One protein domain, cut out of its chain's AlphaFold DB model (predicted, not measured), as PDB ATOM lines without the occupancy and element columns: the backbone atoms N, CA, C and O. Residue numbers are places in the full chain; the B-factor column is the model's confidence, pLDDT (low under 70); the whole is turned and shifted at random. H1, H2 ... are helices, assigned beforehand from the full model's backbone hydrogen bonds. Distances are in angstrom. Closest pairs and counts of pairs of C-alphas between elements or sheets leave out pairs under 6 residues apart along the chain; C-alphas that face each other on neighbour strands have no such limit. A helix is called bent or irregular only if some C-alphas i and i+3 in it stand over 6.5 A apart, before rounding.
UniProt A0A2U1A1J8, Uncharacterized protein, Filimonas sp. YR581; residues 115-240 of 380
ATOM      1  N   ARG A 115       7.634  13.438  59.045       86.56
ATOM      2  CA  ARG A 115       8.341  14.706  58.783       86.56
ATOM      3  C   ARG A 115       7.650  15.929  59.395       86.56
ATOM      4  O   ARG A 115       8.340  16.881  59.745       86.56
ATOM      5  N   GLN A 116       6.323  15.919  59.519       85.62
ATOM      6  CA  GLN A 116       5.572  17.025  60.120       85.62
ATOM      7  C   GLN A 116       5.552  16.959  61.650       85.62
ATOM      8  O   GLN A 116       5.656  17.990  62.309       85.62
ATOM      9  N   VAL A 117       5.428  15.759  62.223       86.31
ATOM     10  CA  VAL A 117       5.154  15.595  63.661       86.31
ATOM     11  C   VAL A 117       6.422  15.414  64.498       86.31
ATOM     12  O   VAL A 117       6.529  15.989  65.585       86.31
ATOM     13  N   LEU A 118       7.407  14.656  64.005       87.69
ATOM     14  CA  LEU A 118       8.620  14.343  64.767       87.69
ATOM     15  C   LEU A 118       9.437  15.580  65.182       87.69
ATOM     16  O   LEU A 118       9.920  15.580  66.318       87.69
ATOM     17  N   PRO A 119       9.574  16.654  64.371       89.25
ATOM     18  CA  PRO A 119      10.287  17.856  64.806       89.25
ATOM     19  C   PRO A 119       9.676  18.490  66.061       89.25
ATOM     20  O   PRO A 119      10.406  18.866  66.977       89.25
ATOM     21  N   GLY A 120       8.341  18.545  66.144       87.69
ATOM     22  CA  GLY A 120       7.637  19.096  67.303       87.69
ATOM     23  C   GLY A 120       7.826  18.252  68.564       87.69
ATOM     24  O   GLY A 120       8.069  18.793  69.642       87.69
ATOM     25  N   ILE A 121       7.784  16.922  68.433       87.56
ATOM     26  CA  ILE A 121       8.065  16.000  69.547       87.56
ATOM     27  C   ILE A 121       9.521  16.142  70.004       87.56
ATOM     28  O   ILE A 121       9.779  16.287  71.196       87.56
ATOM     29  N   THR A 122      10.466  16.169  69.062       89.06
ATOM     30  CA  THR A 122      11.905  16.314  69.337       89.06
ATOM     31  C   THR A 122      12.199  17.612  70.085       89.06
ATOM     32  O   THR A 122      12.931  17.605  71.075       89.06
ATOM     33  N   GLN A 123      11.590  18.719  69.649       90.00
ATOM     34  CA  GLN A 123      11.731  20.020  70.294       90.00
ATOM     35  C   GLN A 123      11.183  20.011  71.726       90.00
ATOM     36  O   GLN A 123      11.851  20.503  72.633       90.00
ATOM     37  N   ARG A 124       9.995  19.434  71.948       90.06
ATOM     38  CA  ARG A 124       9.405  19.318  73.293       90.06
ATOM     39  C   ARG A 124      10.251  18.442  74.217       90.06
ATOM     40  O   ARG A 124      10.443  18.798  75.374       90.06
ATOM     41  N   CYS A 125      10.814  17.347  73.705       88.75
ATOM     42  CA  CYS A 125      11.733  16.503  74.472       88.75
ATOM     43  C   CYS A 125      12.986  17.276  74.902       88.75
ATOM     44  O   CYS A 125      13.379  17.186  76.061       88.75
ATOM     45  N   ALA A 126      13.575  18.072  74.001       87.62
ATOM     46  CA  ALA A 126      14.739  18.899  74.320       87.62
ATOM     47  C   ALA A 126      14.409  19.954  75.389       87.62
ATOM     48  O   ALA A 126      15.147  20.106  76.356       87.62
ATOM     49  N   GLN A 127      13.256  20.619  75.271       88.62
ATOM     50  CA  GLN A 127      12.795  21.590  76.269       88.62
ATOM     51  C   GLN A 127      12.598  20.961  77.649       88.62
ATOM     52  O   GLN A 127      13.002  21.549  78.648       88.62
ATOM     53  N   LEU A 128      11.989  19.775  77.718       87.06
ATOM     54  CA  LEU A 128      11.835  19.060  78.981       87.06
ATOM     55  C   LEU A 128      13.190  18.645  79.548       87.06
ATOM     56  O   LEU A 128      13.410  18.805  80.743       87.06
ATOM     57  N   LEU A 129      14.105  18.151  78.711       85.88
ATOM     58  CA  LEU A 129      15.451  17.780  79.144       85.88
ATOM     59  C   LEU A 129      16.183  18.961  79.805       85.88
ATOM     60  O   LEU A 129      16.827  18.763  80.830       85.88
ATOM     61  N   ASP A 130      16.029  20.172  79.265       85.25
ATOM     62  CA  ASP A 130      16.616  21.399  79.826       85.25
ATOM     63  C   ASP A 130      15.924  21.864  81.122       85.25
ATOM     64  O   ASP A 130      16.532  22.540  81.954       85.25
ATOM     65  N   GLN A 131      14.639  21.541  81.291       85.19
ATOM     66  CA  GLN A 131      13.832  21.930  82.452       85.19
ATOM     67  C   GLN A 131      14.002  20.983  83.642       85.19
ATOM     68  O   GLN A 131      13.927  21.415  84.796       85.19
ATOM     69  N   TRP A 132      14.209  19.692  83.384       83.75
ATOM     70  CA  TRP A 132      14.416  18.705  84.434       83.75
ATOM     71  C   TRP A 132      15.812  18.854  85.055       83.75
ATOM     72  O   TRP A 132      16.791  19.079  84.344       83.75
ATOM     73  N   PRO A 133      15.956  18.682  86.385       81.00
ATOM     74  CA  PRO A 133      17.270  18.662  87.004       81.00
ATOM     75  C   PRO A 133      18.141  17.583  86.342       81.00
ATOM     76  O   PRO A 133      17.661  16.458  86.171       81.00
ATOM     77  N   PRO A 134      19.423  17.861  86.045       67.94
ATOM     78  CA  PRO A 134      20.300  16.951  85.299       67.94
ATOM     79  C   PRO A 134      20.517  15.577  85.965       67.94
ATOM     80  O   PRO A 134      21.045  14.665  85.339       67.94
ATOM     81  N   ASN A 135      20.068  15.404  87.214       67.19
ATOM     82  CA  ASN A 135      20.147  14.160  87.980       67.19
ATOM     83  C   ASN A 135      18.796  13.427  88.122       67.19
ATOM     84  O   ASN A 135      18.694  12.479  88.902       67.19
ATOM     85  N   SER A 136      17.743  13.853  87.416       82.00
ATOM     86  CA  SER A 136      16.442  13.177  87.450       82.00
ATOM     87  C   SER A 136      16.481  11.882  86.630       82.00
ATOM     88  O   SER A 136      16.081  11.844  85.467       82.00
ATOM     89  N   VAL A 137      16.979  10.802  87.248       78.19
ATOM     90  CA  VAL A 137      17.088   9.465  86.634       78.19
ATOM     91  C   VAL A 137      15.760   8.995  86.015       78.19
ATOM     92  O   VAL A 137      15.787   8.551  84.868       78.19
ATOM     93  N   PRO A 138      14.588   9.123  86.678       80.12
ATOM     94  CA  PRO A 138      13.320   8.702  86.083       80.12
ATOM     95  C   PRO A 138      12.954   9.493  84.823       80.12
ATOM     96  O   PRO A 138      12.587   8.894  83.815       80.12
ATOM     97  N   ALA A 139      13.096  10.824  84.848       86.00
ATOM     98  CA  ALA A 139      12.788  11.663  83.691       86.00
ATOM     99  C   ALA A 139      13.725  11.358  82.512       86.00
ATOM    100  O   ALA A 139      13.264  11.245  81.377       86.00
ATOM    101  N   GLY A 140      15.015  11.134  82.790       85.88
ATOM    102  CA  GLY A 140      15.999  10.723  81.788       85.88
ATOM    103  C   GLY A 140      15.624   9.416  81.086       85.88
ATOM    104  O   GLY A 140      15.663   9.357  79.861       85.88
ATOM    105  N   ILE A 141      15.176   8.400  81.833       82.94
ATOM    106  CA  ILE A 141      14.756   7.104  81.265       82.94
ATOM    107  C   ILE A 141      13.537   7.260  80.351       82.94
ATOM    108  O   ILE A 141      13.470   6.638  79.289       82.94
ATOM    109  N   VAL A 142      12.560   8.080  80.746       84.75
ATOM    110  CA  VAL A 142      11.362   8.312  79.926       84.75
ATOM    111  C   VAL A 142      11.717   9.076  78.650       84.75
ATOM    112  O   VAL A 142      11.287   8.681  77.568       84.75
ATOM    113  N   LEU A 143      12.542  10.123  78.749       88.94
ATOM    114  CA  LEU A 143      13.019  10.873  77.584       88.94
ATOM    115  C   LEU A 143      13.836   9.985  76.638       88.94
ATOM    116  O   LEU A 143      13.604  10.016  75.434       88.94
ATOM    117  N   GLU A 144      14.728   9.143  77.163       85.50
ATOM    118  CA  GLU A 144      15.488   8.168  76.371       85.50
ATOM    119  C   GLU A 144      14.555   7.201  75.634       85.50
ATOM    120  O   GLU A 144      14.752   6.928  74.448       85.50
ATOM    121  N   ARG A 145      13.487   6.732  76.294       83.44
ATOM    122  CA  ARG A 145      12.488   5.864  75.665       83.44
ATOM    123  C   ARG A 145      11.742   6.569  74.534       83.44
ATOM    124  O   ARG A 145      11.546   5.957  73.486       83.44
ATOM    125  N   ILE A 146      11.347   7.829  74.724       87.81
ATOM    126  CA  ILE A 146      10.717   8.630  73.667       87.81
ATOM    127  C   ILE A 146      11.695   8.800  72.503       87.81
ATOM    128  O   ILE A 146      11.335   8.502  71.368       87.81
ATOM    129  N   TYR A 147      12.947   9.188  72.775       86.69
ATOM    130  CA  TYR A 147      13.983   9.335  71.752       86.69
ATOM    131  C   TYR A 147      14.247   8.041  70.986       86.69
ATOM    132  O   TYR A 147      14.394   8.090  69.770       86.69
ATOM    133  N   ALA A 148      14.254   6.887  71.652       84.38
ATOM    134  CA  ALA A 148      14.392   5.596  70.985       84.38
ATOM    135  C   ALA A 148      13.240   5.315  70.003       84.38
ATOM    136  O   ALA A 148      13.466   4.692  68.970       84.38
ATOM    137  N   ILE A 149      12.026   5.788  70.307       82.00
ATOM    138  CA  ILE A 149      10.850   5.655  69.437       82.00
ATOM    139  C   ILE A 149      10.890   6.630  68.256       82.00
ATOM    140  O   ILE A 149      10.429   6.278  67.177       82.00
ATOM    141  N   ILE A 150      11.384   7.857  68.445       82.19
ATOM    142  CA  ILE A 150      11.367   8.881  67.383       82.19
ATOM    143  C   ILE A 150      12.627   8.889  66.512       82.19
ATOM    144  O   ILE A 150      12.573   9.371  65.384       82.19
ATOM    145  N   ASN A 151      13.742   8.356  67.018       76.38
ATOM    146  CA  ASN A 151      15.020   8.250  66.306       76.38
ATOM    147  C   ASN A 151      15.268   6.850  65.729       76.38
ATOM    148  O   ASN A 151      16.383   6.561  65.288       76.38
ATOM    149  N   THR A 152      14.268   5.967  65.739       70.00
ATOM    150  CA  THR A 152      14.296   4.739  64.941       70.00
ATOM    151  C   THR A 152      14.686   5.108  63.511       70.00
ATOM    152  O   THR A 152      14.169   6.064  62.930       70.00
ATOM    153  N   THR A 153      15.680   4.404  62.967       56.41
ATOM    154  CA  THR A 153      16.242   4.705  61.647       56.41
ATOM    155  C   THR A 153      15.148   4.708  60.580       56.41
ATOM    156  O   THR A 153      14.110   4.063  60.732       56.41
ATOM    157  N   THR A 154      15.391   5.388  59.459       52.50
ATOM    158  CA  THR A 154      14.465   5.462  58.312       52.50
ATOM    159  C   THR A 154      13.997   4.098  57.785       52.50
ATOM    160  O   THR A 154      12.950   4.028  57.143       52.50
ATOM    161  N   ASP A 155      14.740   3.026  58.078       51.25
ATOM    162  CA  ASP A 155      14.420   1.647  57.693       51.25
ATOM    163  C   ASP A 155      13.511   0.925  58.702       51.25
ATOM    164  O   ASP A 155      12.853  -0.060  58.361       51.25
ATOM    165  N   SER A 156      13.446   1.406  59.947       60.66
ATOM    166  CA  SER A 156      12.532   0.886  60.965       60.66
ATOM    167  C   SER A 156      11.156   1.544  60.862       60.66
ATOM    168  O   SER A 156      11.007   2.761  60.796       60.66
ATOM    169  N   CYS A 157      10.122   0.708  60.822       74.44
ATOM    170  CA  CYS A 157       8.735   1.138  60.724       74.44
ATOM    171  C   CYS A 157       8.250   1.701  62.069       74.44
ATOM    172  O   CYS A 157       8.021   0.924  62.991       74.44
ATOM    173  N   ILE A 158       8.043   3.018  62.166       84.12
ATOM    174  CA  ILE A 158       7.303   3.623  63.286       84.12
ATOM    175  C   ILE A 158       5.811   3.350  63.087       84.12
ATOM    176  O   ILE A 158       5.248   3.676  62.035       84.12
ATOM    177  N   THR A 159       5.171   2.745  64.083       83.81
ATOM    178  CA  THR A 159       3.732   2.466  64.064       83.81
ATOM    179  C   THR A 159       2.920   3.566  64.748       83.81
ATOM    180  O   THR A 159       3.448   4.425  65.457       83.81
ATOM    181  N   TYR A 160       1.605   3.551  64.531       78.75
ATOM    182  CA  TYR A 160       0.676   4.431  65.234       78.75
ATOM    183  C   TYR A 160       0.720   4.214  66.758       78.75
ATOM    184  O   TYR A 160       0.683   5.183  67.515       78.75
ATOM    185  N   GLU A 161       0.886   2.965  67.209       77.81
ATOM    186  CA  GLU A 161       1.114   2.611  68.616       77.81
ATOM    187  C   GLU A 161       2.345   3.298  69.200       77.81
ATOM    188  O   GLU A 161       2.266   3.905  70.267       77.81
ATOM    189  N   ASP A 162       3.465   3.236  68.480       80.50
ATOM    190  CA  ASP A 162       4.725   3.824  68.920       80.50
ATOM    191  C   ASP A 162       4.584   5.339  69.100       80.50
ATOM    192  O   ASP A 162       4.968   5.898  70.130       80.50
ATOM    193  N   LEU A 163       3.967   6.015  68.127       81.38
ATOM    194  CA  LEU A 163       3.748   7.458  68.197       81.38
ATOM    195  C   LEU A 163       2.761   7.844  69.308       81.38
ATOM    196  O   LEU A 163       2.950   8.868  69.973       81.38
ATOM    197  N   LEU A 164       1.707   7.052  69.517       79.44
ATOM    198  CA  LEU A 164       0.760   7.264  70.611       79.44
ATOM    199  C   LEU A 164       1.455   7.109  71.966       79.44
ATOM    200  O   LEU A 164       1.272   7.951  72.848       79.44
ATOM    201  N   LEU A 165       2.290   6.079  72.115       77.94
ATOM    202  CA  LEU A 165       3.097   5.852  73.307       77.94
ATOM    203  C   LEU A 165       4.050   7.027  73.554       77.94
ATOM    204  O   LEU A 165       4.065   7.568  74.656       77.94
ATOM    205  N   ALA A 166       4.787   7.475  72.535       82.75
ATOM    206  CA  ALA A 166       5.706   8.607  72.642       82.75
ATOM    207  C   ALA A 166       4.996   9.895  73.091       82.75
ATOM    208  O   ALA A 166       5.444  10.550  74.029       82.75
ATOM    209  N   ASN A 167       3.858  10.234  72.475       82.69
ATOM    210  CA  ASN A 167       3.070  11.408  72.866       82.69
ATOM    211  C   ASN A 167       2.501  11.290  74.278       82.69
ATOM    212  O   ASN A 167       2.444  12.282  75.005       82.69
ATOM    213  N   THR A 168       2.094  10.085  74.672       79.19
ATOM    214  CA  THR A 168       1.570   9.836  76.011       79.19
ATOM    215  C   THR A 168       2.667  10.025  77.051       79.19
ATOM    216  O   THR A 168       2.499  10.818  77.967       79.19
ATOM    217  N   LEU A 169       3.829   9.395  76.870       81.44
ATOM    218  CA  LEU A 169       4.983   9.568  77.759       81.44
ATOM    219  C   LEU A 169       5.436  11.031  77.845       81.44
ATOM    220  O   LEU A 169       5.756  11.509  78.930       81.44
ATOM    221  N   LEU A 170       5.415  11.747  76.719       85.62
ATOM    222  CA  LEU A 170       5.747  13.164  76.673       85.62
ATOM    223  C   LEU A 170       4.770  14.002  77.507       85.62
ATOM    224  O   LEU A 170       5.197  14.781  78.353       85.62
ATOM    225  N   HIS A 171       3.463  13.807  77.311       84.50
ATOM    226  CA  HIS A 171       2.440  14.511  78.082       84.50
ATOM    227  C   HIS A 171       2.527  14.189  79.577       84.50
ATOM    228  O   HIS A 171       2.360  15.060  80.424       84.50
ATOM    229  N   ASN A 172       2.848  12.941  79.901       78.62
ATOM    230  CA  ASN A 172       2.988  12.481  81.271       78.62
ATOM    231  C   ASN A 172       4.158  13.153  81.994       78.62
ATOM    232  O   ASN A 172       4.036  13.520  83.161       78.62
ATOM    233  N   LEU A 173       5.281  13.334  81.293       85.06
ATOM    234  CA  LEU A 173       6.413  14.098  81.806       85.06
ATOM    235  C   LEU A 173       6.059  15.571  82.012       85.06
ATOM    236  O   LEU A 173       6.451  16.140  83.025       85.06
ATOM    237  N   GLU A 174       5.321  16.186  81.089       86.44
ATOM    238  CA  GLU A 174       4.863  17.574  81.241       86.44
ATOM    239  C   GLU A 174       3.950  17.729  82.463       86.44
ATOM    240  O   GLU A 174       4.157  18.628  83.279       86.44
ATOM    241  N   ASP A 175       2.986  16.822  82.634       83.56
ATOM    242  CA  ASP A 175       2.087  16.814  83.788       83.56
ATOM    243  C   ASP A 175       2.882  16.643  85.096       83.56
ATOM    244  O   ASP A 175       2.710  17.438  86.023       83.56
ATOM    245  N   ALA A 176       3.814  15.683  85.149       83.62
ATOM    246  CA  ALA A 176       4.669  15.451  86.315       83.62
ATOM    247  C   ALA A 176       5.570  16.652  86.644       83.62
ATOM    248  O   ALA A 176       5.795  16.949  87.815       83.62
ATOM    249  N   PHE A 177       6.071  17.367  85.633       84.62
ATOM    250  CA  PHE A 177       6.901  18.553  85.841       84.62
ATOM    251  C   PHE A 177       6.133  19.678  86.548       84.62
ATOM    252  O   PHE A 177       6.694  20.375  87.395       84.62
ATOM    253  N   THR A 178       4.848  19.831  86.217       82.50
ATOM    254  CA  THR A 178       3.970  20.871  86.781       82.50
ATOM    255  C   THR A 178       3.347  20.522  88.134       82.50
ATOM    256  O   THR A 178       2.707  21.384  88.737       82.50
ATOM    257  N   ALA A 179       3.520  19.285  88.604       80.69
ATOM    258  CA  ALA A 179       3.031  18.836  89.902       80.69
ATOM    259  C   ALA A 179       3.884  19.387  91.063       80.69
ATOM    260  O   ALA A 179       5.037  19.798  90.880       80.69
ATOM    261  N   ASP A 180       3.318  19.392  92.267       83.31
ATOM    262  CA  ASP A 180       4.055  19.662  93.501       83.31
ATOM    263  C   ASP A 180       5.117  18.576  93.761       83.31
ATOM    264  O   ASP A 180       5.047  17.482  93.212       83.31
ATOM    265  N   GLU A 181       6.143  18.878  94.563       75.69
ATOM    266  CA  GLU A 181       7.335  18.015  94.697       75.69
ATOM    267  C   GLU A 181       7.022  16.576  95.146       75.69
ATOM    268  O   GLU A 181       7.634  15.628  94.652       75.69
ATOM    269  N   GLU A 182       6.047  16.391  96.038       69.12
ATOM    270  CA  GLU A 182       5.664  15.060  96.518       69.12
ATOM    271  C   GLU A 182       4.944  14.246  95.425       69.12
ATOM    272  O   GLU A 182       5.291  13.086  95.169       69.12
ATOM    273  N   GLU A 183       3.989  14.858  94.714       72.06
ATOM    274  CA  GLU A 183       3.273  14.214  93.606       72.06
ATOM    275  C   GLU A 183       4.192  13.997  92.391       72.06
ATOM    276  O   GLU A 183       4.140  12.944  91.757       72.06
ATOM    277  N   LYS A 184       5.111  14.924  92.107       81.44
ATOM    278  CA  LYS A 184       6.092  14.853  91.011       81.44
ATOM    279  C   LYS A 184       6.907  13.564  91.043       81.44
ATOM    280  O   LYS A 184       6.985  12.860  90.034       81.44
ATOM    281  N   HIS A 185       7.506  13.227  92.187       75.94
ATOM    282  CA  HIS A 185       8.306  12.006  92.312       75.94
ATOM    283  C   HIS A 185       7.459  10.742  92.156       75.94
ATOM    284  O   HIS A 185       7.882   9.799  91.486       75.94
ATOM    285  N   LEU A 186       6.249  10.737  92.718       72.75
ATOM    286  CA  LEU A 186       5.305   9.631  92.575       72.75
ATOM    287  C   LEU A 186       4.884   9.424  91.115       72.75
ATOM    288  O   LEU A 186       4.949   8.298  90.623       72.75
ATOM    289  N   LEU A 187       4.517  10.493  90.405       75.12
ATOM    290  CA  LEU A 187       4.133  10.431  88.994       75.12
ATOM    291  C   LEU A 187       5.289   9.916  88.131       75.12
ATOM    292  O   LEU A 187       5.086   9.035  87.303       75.12
ATOM    293  N   LEU A 188       6.516  10.392  88.362       78.50
ATOM    294  CA  LEU A 188       7.700   9.904  87.652       78.50
ATOM    295  C   LEU A 188       7.951   8.408  87.872       78.50
ATOM    296  O   LEU A 188       8.260   7.686  86.923       78.50
ATOM    297  N   ILE A 189       7.804   7.936  89.112       73.62
ATOM    298  CA  ILE A 189       7.919   6.516  89.454       73.62
ATOM    299  C   ILE A 189       6.857   5.717  88.694       73.62
ATOM    300  O   ILE A 189       7.193   4.758  87.998       73.62
ATOM    301  N   GLU A 190       5.591   6.131  88.762       70.38
ATOM    302  CA  GLU A 190       4.489   5.462  88.066       70.38
ATOM    303  C   GLU A 190       4.707   5.386  86.554       70.38
ATOM    304  O   GLU A 190       4.502   4.322  85.968       70.38
ATOM    305  N   ILE A 191       5.169   6.475  85.930       72.62
ATOM    306  CA  ILE A 191       5.484   6.503  84.500       72.62
ATOM    307  C   ILE A 191       6.551   5.452  84.187       72.62
ATOM    308  O   ILE A 191       6.334   4.626  83.303       72.62
ATOM    309  N   VAL A 192       7.665   5.411  84.930       69.25
ATOM    310  CA  VAL A 192       8.742   4.441  84.662       69.25
ATOM    311  C   VAL A 192       8.272   2.994  84.832       69.25
ATOM    312  O   VAL A 192       8.538   2.155  83.967       69.25
ATOM    313  N   PHE A 193       7.500   2.702  85.881       64.31
ATOM    314  CA  PHE A 193       6.917   1.373  86.082       64.31
ATOM    315  C   PHE A 193       5.893   1.004  85.000       64.31
ATOM    316  O   PHE A 193       5.852  -0.153  84.579       64.31
ATOM    317  N   SER A 194       5.118   1.966  84.491       59.91
ATOM    318  CA  SER A 194       4.170   1.738  83.389       59.91
ATOM    319  C   SER A 194       4.861   1.348  82.078       59.91
ATOM    320  O   SER A 194       4.299   0.588  81.291       59.91
ATOM    321  N   MET A 195       6.107   1.789  81.869       59.62
ATOM    322  CA  MET A 195       6.902   1.401  80.700       59.62
ATOM    323  C   MET A 195       7.467  -0.021  80.817       59.62
ATOM    324  O   MET A 195       8.017  -0.534  79.845       59.62
ATOM    325  N   ASN A 196       7.367  -0.651  81.996       55.19
ATOM    326  CA  ASN A 196       8.000  -1.933  82.314       55.19
ATOM    327  C   ASN A 196       9.519  -1.937  82.029       55.19
ATOM    328  O   ASN A 196      10.108  -2.955  81.664       55.19
ATOM    329  N   VAL A 197      10.156  -0.769  82.166       54.50
ATOM    330  CA  VAL A 197      11.592  -0.580  81.958       54.50
ATOM    331  C   VAL A 197      12.279  -0.677  83.314       54.50
ATOM    332  O   VAL A 197      12.157   0.215  84.149       54.50
ATOM    333  N   ASN A 198      13.008  -1.769  83.540       55.41
ATOM    334  CA  ASN A 198      13.781  -1.975  84.761       55.41
ATOM    335  C   ASN A 198      15.275  -1.795  84.467       55.41
ATOM    336  O   ASN A 198      15.970  -2.753  84.126       55.41
ATOM    337  N   THR A 199      15.766  -0.556  84.535       56.84
ATOM    338  CA  THR A 199      17.209  -0.292  84.445       56.84
ATOM    339  C   THR A 199      17.849  -0.391  85.827       56.84
ATOM    340  O   THR A 199      17.260   0.010  86.831       56.84
ATOM    341  N   ASN A 200      19.097  -0.863  85.890       59.44
ATOM    342  CA  ASN A 200      19.855  -0.888  87.148       59.44
ATOM    343  C   ASN A 200      19.973   0.516  87.768       59.44
ATOM    344  O   ASN A 200      19.883   0.659  88.983       59.44
ATOM    345  N   ALA A 201      20.110   1.550  86.929       64.44
ATOM    346  CA  ALA A 201      20.147   2.944  87.365       64.44
ATOM    347  C   ALA A 201      18.850   3.361  88.075       64.44
ATOM    348  O   ALA A 201      18.906   3.967  89.145       64.44
ATOM    349  N   PHE A 202      17.687   2.987  87.529       67.56
ATOM    350  CA  PHE A 202      16.402   3.244  88.173       67.56
ATOM    351  C   PHE A 202      16.239   2.464  89.470       67.56
ATOM    352  O   PHE A 202      15.809   3.036  90.463       67.56
ATOM    353  N   ALA A 203      16.612   1.182  89.488       65.06
ATOM    354  CA  ALA A 203      16.514   0.355  90.687       65.06
ATOM    355  C   ALA A 203      17.346   0.933  91.845       65.06
ATOM    356  O   ALA A 203      16.848   1.054  92.965       65.06
ATOM    357  N   THR A 204      18.586   1.355  91.570       68.88
ATOM    358  CA  THR A 204      19.449   2.012  92.562       68.88
ATOM    359  C   THR A 204      18.876   3.353  93.014       68.88
ATOM    360  O   THR A 204      18.811   3.608  94.216       68.88
ATOM    361  N   TRP A 205      18.423   4.192  92.078       80.56
ATOM    362  CA  TRP A 205      17.807   5.479  92.402       80.56
ATOM    363  C   TRP A 205      16.549   5.306  93.265       80.56
ATOM    364  O   TRP A 205      16.414   5.949  94.303       80.56
ATOM    365  N   TYR A 206      15.658   4.384  92.889       74.75
ATOM    366  CA  TYR A 206      14.413   4.112  93.603       74.75
ATOM    367  C   TYR A 206      14.678   3.576  95.011       74.75
ATOM    368  O   TYR A 206      14.015   3.986  95.959       74.75
ATOM    369  N   GLN A 207      15.678   2.704  95.172       68.06
ATOM    370  CA  GLN A 207      16.085   2.208  96.484       68.06
ATOM    371  C   GLN A 207      16.574   3.343  97.395       68.06
ATOM    372  O   GLN A 207      16.182   3.390  98.558       68.06
ATOM    373  N   GLN A 208      17.387   4.266  96.871       75.44
ATOM    374  CA  GLN A 208      17.875   5.427  97.624       75.44
ATOM    375  C   GLN A 208      16.734   6.377  98.001       75.44
ATOM    376  O   GLN A 208      16.621   6.770  99.159       75.44
ATOM    377  N   TYR A 209      15.857   6.693  97.046       80.12
ATOM    378  CA  TYR A 209      14.672   7.520  97.273       80.12
ATOM    379  C   TYR A 209      13.747   6.910  98.334       80.12
ATOM    380  O   TYR A 209      13.329   7.575  99.280       80.12
ATOM    381  N   PHE A 210      13.462   5.612  98.225       76.31
ATOM    382  CA  PHE A 210      12.581   4.929  99.162       76.31
ATOM    383  C   PHE A 210      13.198   4.804 100.560       76.31
ATOM    384  O   PHE A 210      12.489   4.919 101.558       76.31
ATOM    385  N   GLN A 211      14.518   4.628 100.651       74.44
ATOM    386  CA  GLN A 211      15.228   4.653 101.926       74.44
ATOM    387  C   GLN A 211      15.126   6.028 102.604       74.44
ATOM    388  O   GLN A 211      14.832   6.084 103.793       74.44
ATOM    389  N   GLN A 212      15.279   7.123 101.853       81.62
ATOM    390  CA  GLN A 212      15.103   8.482 102.382       81.62
ATOM    391  C   GLN A 212      13.681   8.717 102.908       81.62
ATOM    392  O   GLN A 212      13.518   9.280 103.988       81.62
ATOM    393  N   LEU A 213      12.656   8.234 102.195       76.69
ATOM    394  CA  LEU A 213      11.268   8.301 102.664       76.69
ATOM    395  C   LEU A 213      11.059   7.525 103.974       76.69
ATOM    396  O   LEU A 213      10.385   8.002 104.878       76.69
ATOM    397  N   LEU A 214      11.650   6.335 104.100       74.81
ATOM    398  CA  LEU A 214      11.554   5.542 105.330       74.81
ATOM    399  C   LEU A 214      12.297   6.184 106.508       74.81
ATOM    400  O   LEU A 214      11.861   6.045 107.649       74.81
ATOM    401  N   GLU A 215      13.420   6.851 106.242       82.12
ATOM    402  CA  GLU A 215      14.216   7.563 107.245       82.12
ATOM    403  C   GLU A 215      13.528   8.844 107.734       82.12
ATOM    404  O   GLU A 215      13.660   9.180 108.913       82.12
ATOM    405  N   ALA A 216      12.766   9.517 106.864       79.25
ATOM    406  CA  ALA A 216      11.948  10.678 107.218       79.25
ATOM    407  C   ALA A 216      10.790  10.322 108.169       79.25
ATOM    408  O   ALA A 216      10.390  11.147 108.993       79.25
ATOM    409  N   GLU A 217      10.312   9.077 108.118       80.88
ATOM    410  CA  GLU A 217       9.176   8.631 108.915       80.88
ATOM    411  C   GLU A 217       9.603   8.167 110.308       80.88
ATOM    412  O   GLU A 217      10.476   7.310 110.462       80.88
ATOM    413  N   ALA A 218       8.998   8.742 111.349       69.75
ATOM    414  CA  ALA A 218       9.493   8.614 112.720       69.75
ATOM    415  C   ALA A 218       9.124   7.286 113.407       69.75
ATOM    416  O   ALA A 218       9.893   6.801 114.241       69.75
ATOM    417  N   ASP A 219       7.975   6.687 113.078       83.00
ATOM    418  CA  ASP A 219       7.458   5.499 113.762       83.00
ATOM    419  C   ASP A 219       7.396   4.244 112.873       83.00
ATOM    420  O   ASP A 219       7.272   4.290 111.648       83.00
ATOM    421  N   THR A 220       7.503   3.081 113.519       74.31
ATOM    422  CA  THR A 220       7.596   1.771 112.860       74.31
ATOM    423  C   THR A 220       6.311   1.368 112.130       74.31
ATOM    424  O   THR A 220       6.381   0.650 111.131       74.31
ATOM    425  N   GLU A 221       5.144   1.804 112.607       67.25
ATOM    426  CA  GLU A 221       3.846   1.447 112.029       67.25
ATOM    427  C   GLU A 221       3.600   2.229 110.733       67.25
ATOM    428  O   GLU A 221       3.263   1.627 109.711       67.25
ATOM    429  N   SER A 222       3.905   3.528 110.724       64.06
ATOM    430  CA  SER A 222       3.860   4.382 109.531       64.06
ATOM    431  C   SER A 222       4.863   3.937 108.470       64.06
ATOM    432  O   SER A 222       4.508   3.847 107.294       64.06
ATOM    433  N   ARG A 223       6.083   3.534 108.862       65.00
ATOM    434  CA  ARG A 223       7.049   2.910 107.934       65.00
ATOM    435  C   ARG A 223       6.492   1.636 107.303       65.00
ATOM    436  O   ARG A 223       6.640   1.427 106.099       65.00
ATOM    437  N   HIS A 224       5.844   0.774 108.090       60.19
ATOM    438  CA  HIS A 224       5.258  -0.458 107.564       60.19
ATOM    439  C   HIS A 224       4.106  -0.172 106.590       60.19
ATOM    440  O   HIS A 224       4.027  -0.795 105.527       60.19
ATOM    441  N   LEU A 225       3.256   0.800 106.921       65.00
ATOM    442  CA  LEU A 225       2.148   1.233 106.078       65.00
ATOM    443  C   LEU A 225       2.644   1.850 104.761       65.00
ATOM    444  O   LEU A 225       2.122   1.517 103.698       65.00
ATOM    445  N   LEU A 226       3.705   2.660 104.812       62.88
ATOM    446  CA  LEU A 226       4.359   3.245 103.641       62.88
ATOM    447  C   LEU A 226       4.920   2.169 102.699       62.88
ATOM    448  O   LEU A 226       4.721   2.247 101.486       62.88
ATOM    449  N   ILE A 227       5.558   1.122 103.240       61.94
ATOM    450  CA  ILE A 227       6.032  -0.032 102.454       61.94
ATOM    451  C   ILE A 227       4.875  -0.708 101.721       61.94
ATOM    452  O   ILE A 227       4.971  -0.950 100.517       61.94
ATOM    453  N   LEU A 228       3.777  -0.992 102.423       54.91
ATOM    454  CA  LEU A 228       2.610  -1.650 101.831       54.91
ATOM    455  C   LEU A 228       1.960  -0.782 100.745       54.91
ATOM    456  O   LEU A 228       1.603  -1.288  99.681       54.91
ATOM    457  N   GLN A 229       1.848   0.526 100.983       60.25
ATOM    458  CA  GLN A 229       1.305   1.470 100.009       60.25
ATOM    459  C   GLN A 229       2.170   1.565  98.753       60.25
ATOM    460  O   GLN A 229       1.630   1.532  97.648       60.25
ATOM    461  N   GLN A 230       3.496   1.649  98.896       57.34
ATOM    462  CA  GLN A 230       4.387   1.695  97.739       57.34
ATOM    463  C   GLN A 230       4.364   0.376  96.968       57.34
ATOM    464  O   GLN A 230       4.178   0.394  95.757       57.34
ATOM    465  N   GLN A 231       4.429  -0.778  97.642       55.34
ATOM    466  CA  GLN A 231       4.289  -2.086  96.987       55.34
ATOM    467  C   GLN A 231       2.988  -2.193  96.183       55.34
ATOM    468  O   GLN A 231       3.008  -2.654  95.042       55.34
ATOM    469  N   TYR A 232       1.874  -1.723  96.748       54.59
ATOM    470  CA  TYR A 232       0.593  -1.689  96.051       54.59
ATOM    471  C   TYR A 232       0.621  -0.756  94.831       54.59
ATOM    472  O   TYR A 232       0.225  -1.164  93.742       54.59
ATOM    473  N   LYS A 233       1.136   0.473  94.970       52.59
ATOM    474  CA  LYS A 233       1.256   1.428  93.854       52.59
ATOM    475  C   LYS A 233       2.110   0.871  92.715       52.59
ATOM    476  O   LYS A 233       1.693   0.941  91.564       52.59
ATOM    477  N   LEU A 234       3.241   0.239  93.028       53.81
ATOM    478  CA  LEU A 234       4.112  -0.402  92.040       53.81
ATOM    479  C   LEU A 234       3.414  -1.531  91.280       53.81
ATOM    480  O   LEU A 234       3.532  -1.629  90.061       53.81
ATOM    481  N   GLN A 235       2.659  -2.370  91.991       49.44
ATOM    482  CA  GLN A 235       1.876  -3.443  91.377       49.44
ATOM    483  C   GLN A 235       0.761  -2.901  90.474       49.44
ATOM    484  O   GLN A 235       0.403  -3.548  89.492       49.44
ATOM    485  N   MET A 236       0.226  -1.719  90.792       45.78
ATOM    486  CA  MET A 236      -0.875  -1.086  90.065       45.78
ATOM    487  C   MET A 236      -0.423  -0.128  88.954       45.78
ATOM    488  O   MET A 236      -1.224   0.166  88.069       45.78
ATOM    489  N   ALA A 237       0.828   0.340  88.951       47.12
ATOM    490  CA  ALA A 237       1.342   1.316  87.985       47.12
ATOM    491  C   ALA A 237       1.182   0.887  86.507       47.12
ATOM    492  O   ALA A 237       0.698   1.704  85.720       47.12
ATOM    493  N   PRO A 238       1.430  -0.382  86.112       43.31
ATOM    494  CA  PRO A 238       1.151  -0.856  84.747       43.31
ATOM    495  C   PRO A 238      -0.338  -0.834  84.356       43.31
ATOM    496  O   PRO A 238      -0.680  -0.982  83.186       43.31
ATOM    497  N   PHE A 239      -1.234  -0.682  85.335       39.75
ATOM    498  CA  PHE A 239      -2.689  -0.729  85.181       39.75
ATOM    499  C   PHE A 239      -3.356   0.624  85.452       39.75
ATOM    500  O   PHE A 239      -4.583   0.732  85.370       39.75
ATOM    501  N   ASN A 240      -2.584   1.659  85.796       40.66
ATOM    502  CA  ASN A 240      -3.131   2.962  86.130       40.66
ATOM    503  C   ASN A 240      -3.612   3.661  84.843       40.66
ATOM    504  O   ASN A 240      -2.842   4.157  84.021       40.66
TER     505      ASN A 240
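AT A GLANCE: This is residues 115 to 240 of the 380 residues of an uncharacterized protein of Filimonas sp. YR581 (UniProt A0A2U1A1J8). This is a rod of helices in two parts: at one end H1, H2 and H3 lie side by side in a triangle with H4 reaching from them into the middle, and at the other end H5 and H6 make a narrow V that opens toward H2 and H4. The link residues 152 to 157 stick out at the bundle's end. The printed part has 126 residues with six named helices, H1 to H6 in chain order, and no named strand; the class is all helix. It is only just compact, close to loose, with a radius of gyration of the C-alphas of 16.3 A, and it spans 56 by 26 by 23 A.

HOW THE PARTS SIT: Begin with H1, residues 115 to 131, which touches H2, residues 137 to 150, as a hairpin: the closest C-alphas, of Cys 125 and Leu 143, are 6.6 A apart, at a shallow tilt of 13 degrees, opposite ways. H2 is the hub, touching four helices. H3, residues 160 to 178, forms a hairpin with H2, closest at the C-alphas of Ile 146 and Ala 166, 5.1 A apart. H4, residues 181 to 194, forms a hairpin with H3, the C-alphas of Ala 176 and Lys 184 being closest at 4.9 A. H1 to H4 are an up-and-down bundle, each helix running against the one before it. H5, residues 200 to 216, touches H2 with residues 201 to 205 alone; the C-alphas of Val 137 and Phe 202 are closest, 6.4 A apart. H6, residues 220 to 239, touches H4 with residues 233 to 239 alone, closest at the C-alphas of Ser 194 and Pro 238, 4.2 A apart, at a steep tilt of 47 degrees. H5 and H6 are close but not clearly touching. In H2, H3 and H5 every O i to N i+4 pair is within hydrogen-bond range; in H1 11 of 13 are, in H4 9 of 10, in H6 14 of 16.

IN THESE COORDINATES: Find C-alpha 115 at (8.341, 14.706, 58.783); from there H1 runs 25.3 A to C-alpha 131. H1 is irregular, but only just: C-alphas 116 and 119 are 6.7 A apart. H2 and H4 each measure 20.1 A, H3 27.3 A and H5 24.5 A. H6 begins at C-alpha 220, (7.596, 1.771, 112.860), and runs 29.6 A to C-alpha 239, (-2.689, -0.729, 85.181); it is irregular, with C-alphas 235 and 238 7.2 A apart.

THE WHOLE: Look at Asp 155 and Asp 219 for the two C-alphas farthest apart, 56.6 A. The printed part has no cut and no long link. Mean pLDDT of the printed part is 74.0; residues 192 to 204 and 221 to 240 are among the 42 under 70.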